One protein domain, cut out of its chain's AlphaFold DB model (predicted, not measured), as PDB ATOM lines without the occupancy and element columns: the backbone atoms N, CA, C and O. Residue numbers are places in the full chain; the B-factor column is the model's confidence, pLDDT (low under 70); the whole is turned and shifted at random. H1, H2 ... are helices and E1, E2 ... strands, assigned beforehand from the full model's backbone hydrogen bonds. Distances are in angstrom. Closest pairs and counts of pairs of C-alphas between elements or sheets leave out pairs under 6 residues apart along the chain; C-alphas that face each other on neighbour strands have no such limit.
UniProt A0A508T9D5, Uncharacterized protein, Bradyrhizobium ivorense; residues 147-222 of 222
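AT A GLANCE: This is residues 147 to 222 of the 222 residues of an uncharacterized protein of Bradyrhizobium ivorense (UniProt A0A508T9D5). A small three-stranded antiparallel sheet, E2, E1 and E3, has one helix, H3, over one face and running along its strands, while a helical hairpin, H1 and H2, lies beyond the E2 edge, away from H3. A long link without named elements, residues 171 to 184, leads from H2 back to the sheet. The printed part has 76 residues, with three named helices and three named strands in the order H1 H2 E1 E2 H3 E3, and the class is mixed, helices and strands. The sheet's order is E2 - E1 - E3. The whole is compact, with a radius of gyration of the C-alphas of 11.7 A, and rounded, spanning 34 by 27 by 19 A.

IN THESE COORDINATES: Find C-alpha 147 at (50.494, 102.363, 37.010); from there H1 runs through residues 147 to 155, 12.5 A. After a tight link of one residue, H2 takes residues 157 to 170, 20.0 A, and ends at C-alpha 170 at (65.370, 106.146, 49.639). Go on to E1, residues 185 to 189, 13.1 A, and then to E2, residues 201 to 204, 9.4 A. H3 follows with residues 206 to 214, 12.2 A, and E3 with residues 219 to 221, 6.7 A, ending at C-alpha 221 at (48.368, 120.302, 45.277).

HOW THE PARTS SIT: Look first at E1, the inner strand. With E2 it forms an antiparallel hairpin at 139 degrees; look at N 187 and O 202, 2.8 A apart and within hydrogen-bond range. On E1's other side E3 is antiparallel at 135 degrees, with N 188 and O 220 at 2.8 A, also within range. H3 is on the sheet at a height of 9.5 A, over E1, and runs along it at 6 degrees on the local plane. The closest C-alphas of H3 and E3 are those of Arg 213 and Tyr 219, 6.6 A. E2, H3 and E3 form a split strand-helix-strand unit, two strands running the same way with E1 between them, and its crossover is right-handed. H1 and H2 form a helical hairpin: they touch, His 153 and Ala 160 having the closest C-alphas at 4.9 A, and run opposite ways at a steep tilt of 39 degrees. H2 touches H1 with residues 159 to 161 alone. H1 and E2 are only just apart, closest 8.4 A. H2 and H3 are apart. In H1, H2 and H3 every O i to N i+4 pair is within hydrogen-bond range.

THE WHOLE: The two C-alphas farthest apart are those of Gly 171 and Pro 192, 33.8 A. The printed part has no cut and ends at Leu 222, the chain's last residue. The links H2 to E1 and E1 to E2 are long. The mean pLDDT of the printed part is 93.5; look at residues 196 to 197 for the values under 70.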
ATOM      1  N   GLU A 147      51.142 101.748  38.175       92.44
ATOM      2  CA  GLU A 147      50.494 102.363  37.010       92.44
ATOM      3  C   GLU A 147      51.119 103.719  36.676       92.44
ATOM      4  O   GLU A 147      51.356 104.014  35.506       92.44
ATOM      5  N   TRP A 148      51.458 104.514  37.696       95.19
ATOM      6  CA  TRP A 148      52.124 105.797  37.502       95.19
ATOM      7  C   TRP A 148      53.476 105.638  36.801       95.19
ATOM      8  O   TRP A 148      53.740 106.324  35.815       95.19
ATOM      9  N   PHE A 149      54.310 104.693  37.245       95.88
ATOM     10  CA  PHE A 149      55.591 104.419  36.591       95.88
ATOM     11  C   PHE A 149      55.420 103.892  35.166       95.88
ATOM     12  O   PHE A 149      56.206 104.265  34.297       95.88
ATOM     13  N   ALA A 150      54.406 103.063  34.902       92.31
ATOM     14  CA  ALA A 150      54.131 102.573  33.553       92.31
ATOM     15  C   ALA A 150      53.792 103.730  32.596       92.31
ATOM     16  O   ALA A 150      54.389 103.838  31.520       92.31
ATOM     17  N   THR A 151      52.905 104.637  33.011       90.69
ATOM     18  CA  THR A 151      52.547 105.830  32.232       90.69
ATOM     19  C   THR A 151      53.730 106.789  32.088       90.69
ATOM     20  O   THR A 151      54.000 107.270  30.987       90.69
ATOM     21  N   LEU A 152      54.484 107.047  33.166       93.75
ATOM     22  CA  LEU A 152      55.650 107.925  33.097       93.75
ATOM     23  C   LEU A 152      56.727 107.339  32.186       93.75
ATOM     24  O   LEU A 152      57.287 108.075  31.390       93.75
ATOM     25  N   HIS A 153      57.003 106.035  32.251       93.19
ATOM     26  CA  HIS A 153      58.018 105.400  31.408       93.19
ATOM     27  C   HIS A 153      57.681 105.505  29.923       93.19
ATOM     28  O   HIS A 153      58.557 105.750  29.096       93.19
ATOM     29  N   GLN A 154      56.405 105.360  29.588       89.62
ATOM     30  CA  GLN A 154      55.936 105.551  28.229       89.62
ATOM     31  C   GLN A 154      56.103 106.996  27.743       89.62
ATOM     32  O   GLN A 154      56.490 107.217  26.595       89.62
ATOM     33  N   TRP A 155      55.801 107.975  28.596       89.50
ATOM     34  CA  TRP A 155      55.865 109.390  28.235       89.50
ATOM     35  C   TRP A 155      57.294 109.953  28.237       89.50
ATOM     36  O   TRP A 155      57.696 110.704  27.341       89.50
ATOM     37  N   ASP A 156      58.046 109.609  29.275       91.75
ATOM     38  CA  ASP A 156      59.382 110.083  29.595       91.75
ATOM     39  C   ASP A 156      60.205 108.963  30.264       91.75
ATOM     40  O   ASP A 156      60.329 108.902  31.494       91.75
ATOM     41  N   PRO A 157      60.798 108.058  29.465       92.12
ATOM     42  CA  PRO A 157      61.540 106.919  29.998       92.12
ATOM     43  C   PRO A 157      62.769 107.339  30.812       92.12
ATOM     44  O   PRO A 157      63.182 106.605  31.711       92.12
ATOM     45  N   VAL A 158      63.337 108.517  30.522       92.75
ATOM     46  CA  VAL A 158      64.483 109.067  31.254       92.75
ATOM     47  C   VAL A 158      64.044 109.486  32.652       92.75
ATOM     48  O   VAL A 158      64.631 109.030  33.633       92.75
ATOM     49  N   GLN A 159      62.974 110.279  32.756       94.56
ATOM     50  CA  GLN A 159      62.445 110.698  34.052       94.56
ATOM     51  C   GLN A 159      61.949 109.504  34.876       94.56
ATOM     52  O   GLN A 159      62.183 109.466  36.083       94.56
ATOM     53  N   ALA A 160      61.306 108.514  34.249       96.25
ATOM     54  CA  ALA A 160      60.869 107.302  34.942       96.25
ATOM     55  C   ALA A 160      62.042 106.550  35.578       96.25
ATOM     56  O   ALA A 160      61.968 106.174  36.746       96.25
ATOM     57  N   ALA A 161      63.137 106.364  34.831       95.56
ATOM     58  CA  ALA A 161      64.331 105.693  35.336       95.56
ATOM     59  C   ALA A 161      65.003 106.486  36.470       95.56
ATOM     60  O   ALA A 161      65.376 105.899  37.483       95.56
ATOM     61  N   GLN A 162      65.111 107.811  36.325       96.19
ATOM     62  CA  GLN A 162      65.667 108.692  37.358       96.19
ATOM     63  C   GLN A 162      64.827 108.672  38.638       96.19
ATOM     64  O   GLN A 162      65.362 108.446  39.717       96.19
ATOM     65  N   THR A 163      63.510 108.833  38.510       97.50
ATOM     66  CA  THR A 163      62.589 108.801  39.653       97.50
ATOM     67  C   THR A 163      62.646 107.446  40.347       97.50
ATOM     68  O   THR A 163      62.691 107.374  41.570       97.50
ATOM     69  N   LYS A 164      62.694 106.355  39.571       97.44
ATOM     70  CA  LYS A 164      62.794 105.010  40.133       97.44
ATOM     71  C   LYS A 164      64.082 104.822  40.930       97.44
ATOM     72  O   LYS A 164      64.021 104.286  42.027       97.44
ATOM     73  N   PHE A 165      65.215 105.296  40.415       97.31
ATOM     74  CA  PHE A 165      66.480 105.261  41.148       97.31
ATOM     75  C   PHE A 165      66.389 106.014  42.482       97.31
ATOM     76  O   PHE A 165      66.782 105.470  43.504       97.31
ATOM     77  N   VAL A 166      65.819 107.223  42.479       97.06
ATOM     78  CA  VAL A 166      65.639 108.050  43.684       97.06
ATOM     79  C   VAL A 166      64.766 107.352  44.733       97.06
ATOM     80  O   VAL A 166      65.128 107.294  45.905       97.06
ATOM     81  N   VAL A 167      63.627 106.794  44.316       97.19
ATOM     82  CA  VAL A 167      62.698 106.087  45.214       97.19
ATOM     83  C   VAL A 167      63.319 104.797  45.758       97.19
ATOM     84  O   VAL A 167      63.190 104.507  46.948       97.19
ATOM     85  N   ASP A 168      64.012 104.035  44.907       96.94
ATOM     86  CA  ASP A 168      64.682 102.796  45.308       96.94
ATOM     87  C   ASP A 168      65.837 103.079  46.297       96.94
ATOM     88  O   ASP A 168      65.995 102.331  47.261       96.94
ATOM     89  N   ASP A 169      66.606 104.159  46.101       97.25
ATOM     90  CA  ASP A 169      67.694 104.586  47.001       97.25
ATOM     91  C   ASP A 169      67.168 105.038  48.375       97.25
ATOM     92  O   ASP A 169      67.714 104.658  49.411       97.25
ATOM     93  N   ALA A 170      66.044 105.761  48.399       96.69
ATOM     94  CA  ALA A 170      65.370 106.146  49.639       96.69
ATOM     95  C   ALA A 170      64.728 104.955  50.381       96.69
ATOM     96  O   ALA A 170      64.484 105.029  51.588       96.69
ATOM     97  N   GLY A 171      64.411 103.865  49.669       96.44
ATOM     98  CA  GLY A 171      63.762 102.672  50.222       96.44
ATOM     99  C   GLY A 171      62.302 102.876  50.652       96.44
ATOM    100  O   GLY A 171      61.761 102.052  51.392       96.44
ATOM    101  N   ARG A 172      61.665 103.973  50.222       95.44
ATOM    102  CA  ARG A 172      60.288 104.364  50.567       95.44
ATOM    103  C   ARG A 172      59.677 105.225  49.462       95.44
ATOM    104  O   ARG A 172      60.387 105.913  48.740       95.44
ATOM    105  N   GLU A 173      58.355 105.195  49.333       95.62
ATOM    106  CA  GLU A 173      57.631 105.838  48.224       95.62
ATOM    107  C   GLU A 173      57.152 107.264  48.548       95.62
ATOM    108  O   GLU A 173      56.728 107.991  47.658       95.62
ATOM    109  N   ASP A 174      57.206 107.714  49.798       96.31
ATOM    110  CA  ASP A 174      56.738 109.025  50.279       96.31
ATOM    111  C   ASP A 174      57.808 110.129  50.250       96.31
ATOM    112  O   ASP A 174      57.764 111.079  51.027       96.31
ATOM    113  N   VAL A 175      58.745 110.022  49.307       98.00
ATOM    114  CA  VAL A 175      59.804 111.008  49.042       98.00
ATOM    115  C   VAL A 175      59.554 111.790  47.757       98.00
ATOM    116  O   VAL A 175      58.722 111.416  46.933       98.00
ATOM    117  N   CYS A 176      60.286 112.882  47.557       98.44
ATOM    118  CA  CYS A 176      60.255 113.664  46.327       98.44
ATOM    119  C   CYS A 176      60.689 112.828  45.108       98.44
ATOM    120  O   CYS A 176      61.770 112.243  45.100       98.44
ATOM    121  N   SER A 177      59.900 112.859  44.028       97.38
ATOM    122  CA  SER A 177      60.178 112.184  42.751       97.38
ATOM    123  C   SER A 177      61.455 112.673  42.050       97.38
ATOM    124  O   SER A 177      61.892 112.063  41.079       97.38
ATOM    125  N   ILE A 178      62.015 113.809  42.477       96.94
ATOM    126  CA  ILE A 178      63.147 114.469  41.813       96.94
ATOM    127  C   ILE A 178      64.450 114.300  42.595       96.94
ATOM    128  O   ILE A 178      65.462 113.951  41.993       96.94
ATOM    129  N   CYS A 179      64.436 114.553  43.907       97.25
ATOM    130  CA  CYS A 179      65.643 114.549  44.741       97.25
ATOM    131  C   CYS A 179      65.651 113.494  45.853       97.25
ATOM    132  O   CYS A 179      66.714 113.232  46.400       97.25
ATOM    133  N   GLY A 180      64.506 112.889  46.184       97.19
ATOM    134  CA  GLY A 180      64.401 111.925  47.286       97.19
ATOM    135  C   GLY A 180      64.211 112.549  48.669       97.19
ATOM    136  O   GLY A 180      64.123 111.808  49.643       97.19
ATOM    137  N   ASP A 181      64.104 113.878  48.766       97.31
ATOM    138  CA  ASP A 181      63.871 114.562  50.044       97.31
ATOM    139  C   ASP A 181      62.452 114.356  50.587       97.31
ATOM    140  O   ASP A 181      61.503 114.054  49.851       97.31
ATOM    141  N   ASP A 182      62.319 114.606  51.889       93.75
ATOM    142  CA  ASP A 182      61.067 114.697  52.631       93.75
ATOM    143  C   ASP A 182      61.028 115.975  53.507       93.75
ATOM    144  O   ASP A 182      62.083 116.523  53.839       93.75
ATOM    145  N   PRO A 183      59.834 116.487  53.871       96.44
ATOM    146  CA  PRO A 183      58.515 116.033  53.431       96.44
ATOM    147  C   PRO A 183      58.250 116.341  51.949       96.44
ATOM    148  O   PRO A 183      58.773 117.303  51.387       96.44
ATOM    149  N   ALA A 184      57.414 115.517  51.318       97.62
ATOM    150  CA  ALA A 184      56.965 115.710  49.947       97.62
ATOM    151  C   ALA A 184      55.467 115.403  49.821       97.62
ATOM    152  O   ALA A 184      54.962 114.457  50.424       97.62
ATOM    153  N   ASP A 185      54.766 116.201  49.019       98.00
ATOM    154  CA  ASP A 185      53.325 116.093  48.786       98.00
ATOM    155  C   ASP A 185      53.030 115.724  47.327       98.00
ATOM    156  O   ASP A 185      53.866 115.910  46.441       98.00
ATOM    157  N   ASP A 186      51.821 115.229  47.064       97.44
ATOM    158  CA  ASP A 186      51.362 114.933  45.709       97.44
ATOM    159  C   ASP A 186      50.846 116.197  45.018       97.44
ATOM    160  O   ASP A 186      49.988 116.924  45.527       97.44
ATOM    161  N   TYR A 187      51.345 116.435  43.810       96.75
ATOM    162  CA  TYR A 187      50.944 117.550  42.969       96.75
ATOM    163  C   TYR A 187      50.541 117.070  41.586       96.75
ATOM    164  O   TYR A 187      51.049 116.074  41.066       96.75
ATOM    165  N   ARG A 188      49.678 117.849  40.941       94.50
ATOM    166  CA  ARG A 188      49.344 117.722  39.524       94.50
ATOM    167  C   ARG A 188      49.730 118.975  38.765       94.50
ATOM    168  O   ARG A 188      49.594 120.083  39.271       94.50
ATOM    169  N   LEU A 189      50.150 118.816  37.520       93.38
ATOM    170  CA  LEU A 189      50.349 119.949  36.630       93.38
ATOM    171  C   LEU A 189      48.982 120.535  36.248       93.38
ATOM    172  O   LEU A 189      48.055 119.772  35.927       93.38
ATOM    173  N   ALA A 190      48.844 121.865  36.288       90.00
ATOM    174  CA  ALA A 190      47.605 122.539  35.909       90.00
ATOM    175  C   ALA A 190      47.168 122.125  34.496       90.00
ATOM    176  O   ALA A 190      47.989 121.957  33.592       90.00
ATOM    177  N   LYS A 191      45.856 121.964  34.295       82.69
ATOM    178  CA  LYS A 191      45.282 121.365  33.077       82.69
ATOM    179  C   LYS A 191      45.798 121.969  31.755       82.69
ATOM    180  O   LYS A 191      46.114 121.179  30.869       82.69
ATOM    181  N   PRO A 192      45.951 123.301  31.599       80.75
ATOM    182  CA  PRO A 192      46.475 123.885  30.357       80.75
ATOM    183  C   PRO A 192      47.928 123.500  30.048       80.75
ATOM    184  O   PRO A 192      48.340 123.536  28.895       80.75
ATOM    185  N   PHE A 193      48.697 123.133  31.075       83.19
ATOM    186  CA  PHE A 193      50.123 122.826  30.986       83.19
ATOM    187  C   PHE A 193      50.396 121.325  30.924       83.19
ATOM    188  O   PHE A 193      51.526 120.925  30.669       83.19
ATOM    189  N   ARG A 194      49.385 120.476  31.147       83.25
ATOM    190  CA  ARG A 194      49.554 119.025  31.193       83.25
ATOM    191  C   ARG A 194      49.641 118.424  29.785       83.25
ATOM    192  O   ARG A 194      48.674 118.513  29.021       83.25
ATOM    193  N   PRO A 195      50.753 117.756  29.427       74.94
ATOM    194  CA  PRO A 195      50.803 116.998  28.181       74.94
ATOM    195  C   PRO A 195      49.785 115.841  28.171       74.94
ATOM    196  O   PRO A 195      49.465 115.279  29.217       74.94
ATOM    197  N   ALA A 196      49.250 115.460  27.007       67.12
ATOM    198  CA  ALA A 196      48.423 114.247  26.934       67.12
ATOM    199  C   ALA A 196      49.294 112.999  27.086       67.12
ATOM    200  O   ALA A 196      50.418 112.982  26.607       67.12
ATOM    201  N   GLY A 197      48.775 111.952  27.727       69.44
ATOM    202  CA  GLY A 197      49.496 110.687  27.899       69.44
ATOM    203  C   GLY A 197      50.616 110.708  28.946       69.44
ATOM    204  O   GLY A 197      51.225 109.670  29.178       69.44
ATOM    205  N   THR A 198      50.882 111.845  29.604       81.69
ATOM    206  CA  THR A 198      51.697 111.867  30.828       81.69
ATOM    207  C   THR A 198      50.860 111.487  32.047       81.69
ATOM    208  O   THR A 198      49.636 111.622  32.039       81.69
ATOM    209  N   THR A 199      51.522 111.088  33.132       86.69
ATOM    210  CA  THR A 199      50.889 110.980  34.452       86.69
ATOM    211  C   THR A 199      50.321 112.323  34.901       86.69
ATOM    212  O   THR A 199      49.287 112.377  35.563       86.69
ATOM    213  N   GLY A 200      50.996 113.419  34.527       89.62
ATOM    214  CA  GLY A 200      50.631 114.778  34.918       89.62
ATOM    215  C   GLY A 200      50.698 115.025  36.422       89.62
ATOM    216  O   GLY A 200      50.175 116.043  36.874       89.62
ATOM    217  N   THR A 201      51.311 114.109  37.172       95.31
ATOM    218  CA  THR A 201      51.434 114.135  38.627       95.31
ATOM    219  C   THR A 201      52.856 113.800  39.050       95.31
ATOM    220  O   THR A 201      53.513 112.965  38.424       95.31
ATOM    221  N   LEU A 202      53.324 114.449  40.113       96.62
ATOM    222  CA  LEU A 202      54.610 114.198  40.765       96.62
ATOM    223  C   LEU A 202      54.448 114.343  42.276       96.62
ATOM    224  O   LEU A 202      53.621 115.134  42.727       96.62
ATOM    225  N   ARG A 203      55.277 113.628  43.040       97.94
ATOM    226  CA  ARG A 203      55.481 113.909  44.461       97.94
ATOM    227  C   ARG A 203      56.657 114.870  44.586       97.94
ATOM    228  O   ARG A 203      57.726 114.584  44.055       97.94
ATOM    229  N   LEU A 204      56.477 116.029  45.211       98.38
ATOM    230  CA  LEU A 204      57.494 117.088  45.240       98.38
ATOM    231  C   LEU A 204      57.710 117.591  46.668       98.38
ATOM    232  O   LEU A 204      56.741 117.819  47.390       98.38
ATOM    233  N   CYS A 205      58.974 117.773  47.057       98.38
ATOM    234  CA  CYS A 205      59.332 118.624  48.192       98.38
ATOM    235  C   CYS A 205      59.197 120.107  47.803       98.38
ATOM    236  O   CYS A 205      59.112 120.432  46.611       98.38
ATOM    237  N   ASP A 206      59.215 120.998  48.795       98.06
ATOM    238  CA  ASP A 206      59.042 122.441  48.583       98.06
ATOM    239  C   ASP A 206      60.070 123.014  47.591       98.06
ATOM    240  O   ASP A 206      59.683 123.666  46.620       98.06
ATOM    241  N   ASP A 207      61.354 122.674  47.742       97.81
ATOM    242  CA  ASP A 207      62.424 123.158  46.857       97.81
ATOM    243  C   ASP A 207      62.185 122.755  45.393       97.81
ATOM    244  O   ASP A 207      62.246 123.576  44.472       97.81
ATOM    245  N   CYS A 208      61.860 121.481  45.152       97.94
ATOM    246  CA  CYS A 208      61.590 120.995  43.801       97.94
ATOM    247  C   CYS A 208      60.308 121.603  43.221       97.94
ATOM    248  O   CYS A 208      60.264 121.895  42.025       97.94
ATOM    249  N   LEU A 209      59.275 121.815  44.040       98.06
ATOM    250  CA  LEU A 209      58.043 122.479  43.623       98.06
ATOM    251  C   LEU A 209      58.304 123.924  43.182       98.06
ATOM    252  O   LEU A 209      57.797 124.347  42.138       98.06
ATOM    253  N   GLU A 210      59.091 124.678  43.950       97.75
ATOM    254  CA  GLU A 210      59.442 126.062  43.634       97.75
ATOM    255  C   GLU A 210      60.242 126.161  42.335       97.75
ATOM    256  O   GLU A 210      59.889 126.952  41.455       97.75
ATOM    257  N   ILE A 211      61.254 125.304  42.162       97.25
ATOM    258  CA  ILE A 211      62.061 125.245  40.934       97.25
ATOM    259  C   ILE A 211      61.173 124.955  39.720       97.25
ATOM    260  O   ILE A 211      61.231 125.665  38.715       97.25
ATOM    261  N   ARG A 212      60.308 123.939  39.815       95.56
ATOM    262  CA  ARG A 212      59.390 123.540  38.735       95.56
ATOM    263  C   ARG A 212      58.446 124.681  38.348       95.56
ATOM    264  O   ARG A 212      58.304 124.999  37.166       95.56
ATOM    265  N   ARG A 213      57.865 125.369  39.335       96.38
ATOM    266  CA  ARG A 213      57.012 126.545  39.098       96.38
ATOM    267  C   ARG A 213      57.777 127.691  38.443       96.38
ATOM    268  O   ARG A 213      57.255 128.296  37.509       96.38
ATOM    269  N   ALA A 214      59.008 127.960  38.877       96.25
ATOM    270  CA  ALA A 214      59.865 128.980  38.271       96.25
ATOM    271  C   ALA A 214      60.226 128.654  36.809       96.25
ATOM    272  O   ALA A 214      60.394 129.563  35.998       96.25
ATOM    273  N   MET A 215      60.278 127.368  36.450       94.31
ATOM    274  CA  MET A 215      60.457 126.892  35.073       94.31
ATOM    275  C   MET A 215      59.169 126.927  34.229       94.31
ATOM    276  O   MET A 215      59.190 126.517  33.069       94.31
ATOM    277  N   GLY A 216      58.056 127.425  34.776       93.12
ATOM    278  CA  GLY A 216      56.782 127.523  34.063       93.12
ATOM    279  C   GLY A 216      55.919 126.263  34.138       93.12
ATOM    280  O   GLY A 216      55.012 126.110  33.323       93.12
ATOM    281  N   GLU A 217      56.164 125.374  35.107       94.00
ATOM    282  CA  GLU A 217      55.319 124.209  35.386       94.00
ATOM    283  C   GLU A 217      54.441 124.473  36.629       94.00
ATOM    284  O   GLU A 217      54.852 124.195  37.760       94.00
ATOM    285  N   PRO A 218      53.228 125.045  36.471       94.88
ATOM    286  CA  PRO A 218      52.366 125.393  37.597       94.88
ATOM    287  C   PRO A 218      51.710 124.143  38.196       94.88
ATOM    288  O   PRO A 218      50.611 123.740  37.810       94.88
ATOM    289  N   TYR A 219      52.402 123.522  39.147       95.56
ATOM    290  CA  TYR A 219      51.879 122.406  39.927       95.56
ATOM    291  C   TYR A 219      50.885 122.877  41.002       95.56
ATOM    292  O   TYR A 219      51.158 123.808  41.768       95.56
ATOM    293  N   GLU A 220      49.742 122.202  41.072       94.94
ATOM    294  CA  GLU A 220      48.662 122.357  42.048       94.94
ATOM    295  C   GLU A 220      48.668 121.158  42.999       94.94
ATOM    296  O   GLU A 220      48.875 120.029  42.554       94.94
ATOM    297  N   LYS A 221      48.438 121.390  44.293       94.25
ATOM    298  CA  LYS A 221      48.368 120.302  45.277       94.25
ATOM    299  C   LYS A 221      47.137 119.427  44.998       94.25
ATOM    300  O   LYS A 221      46.078 119.972  44.669       94.25
ATOM    301  N   LEU A 222      47.315 118.107  45.063       89.62
ATOM    302  CA  LEU A 222      46.248 117.115  44.894       89.62
ATOM    303  C   LEU A 222      45.382 116.963  46.149       89.62
ATOM    304  O   LEU A 222      45.899 117.173  47.268       89.62
TER     305      LEU A 222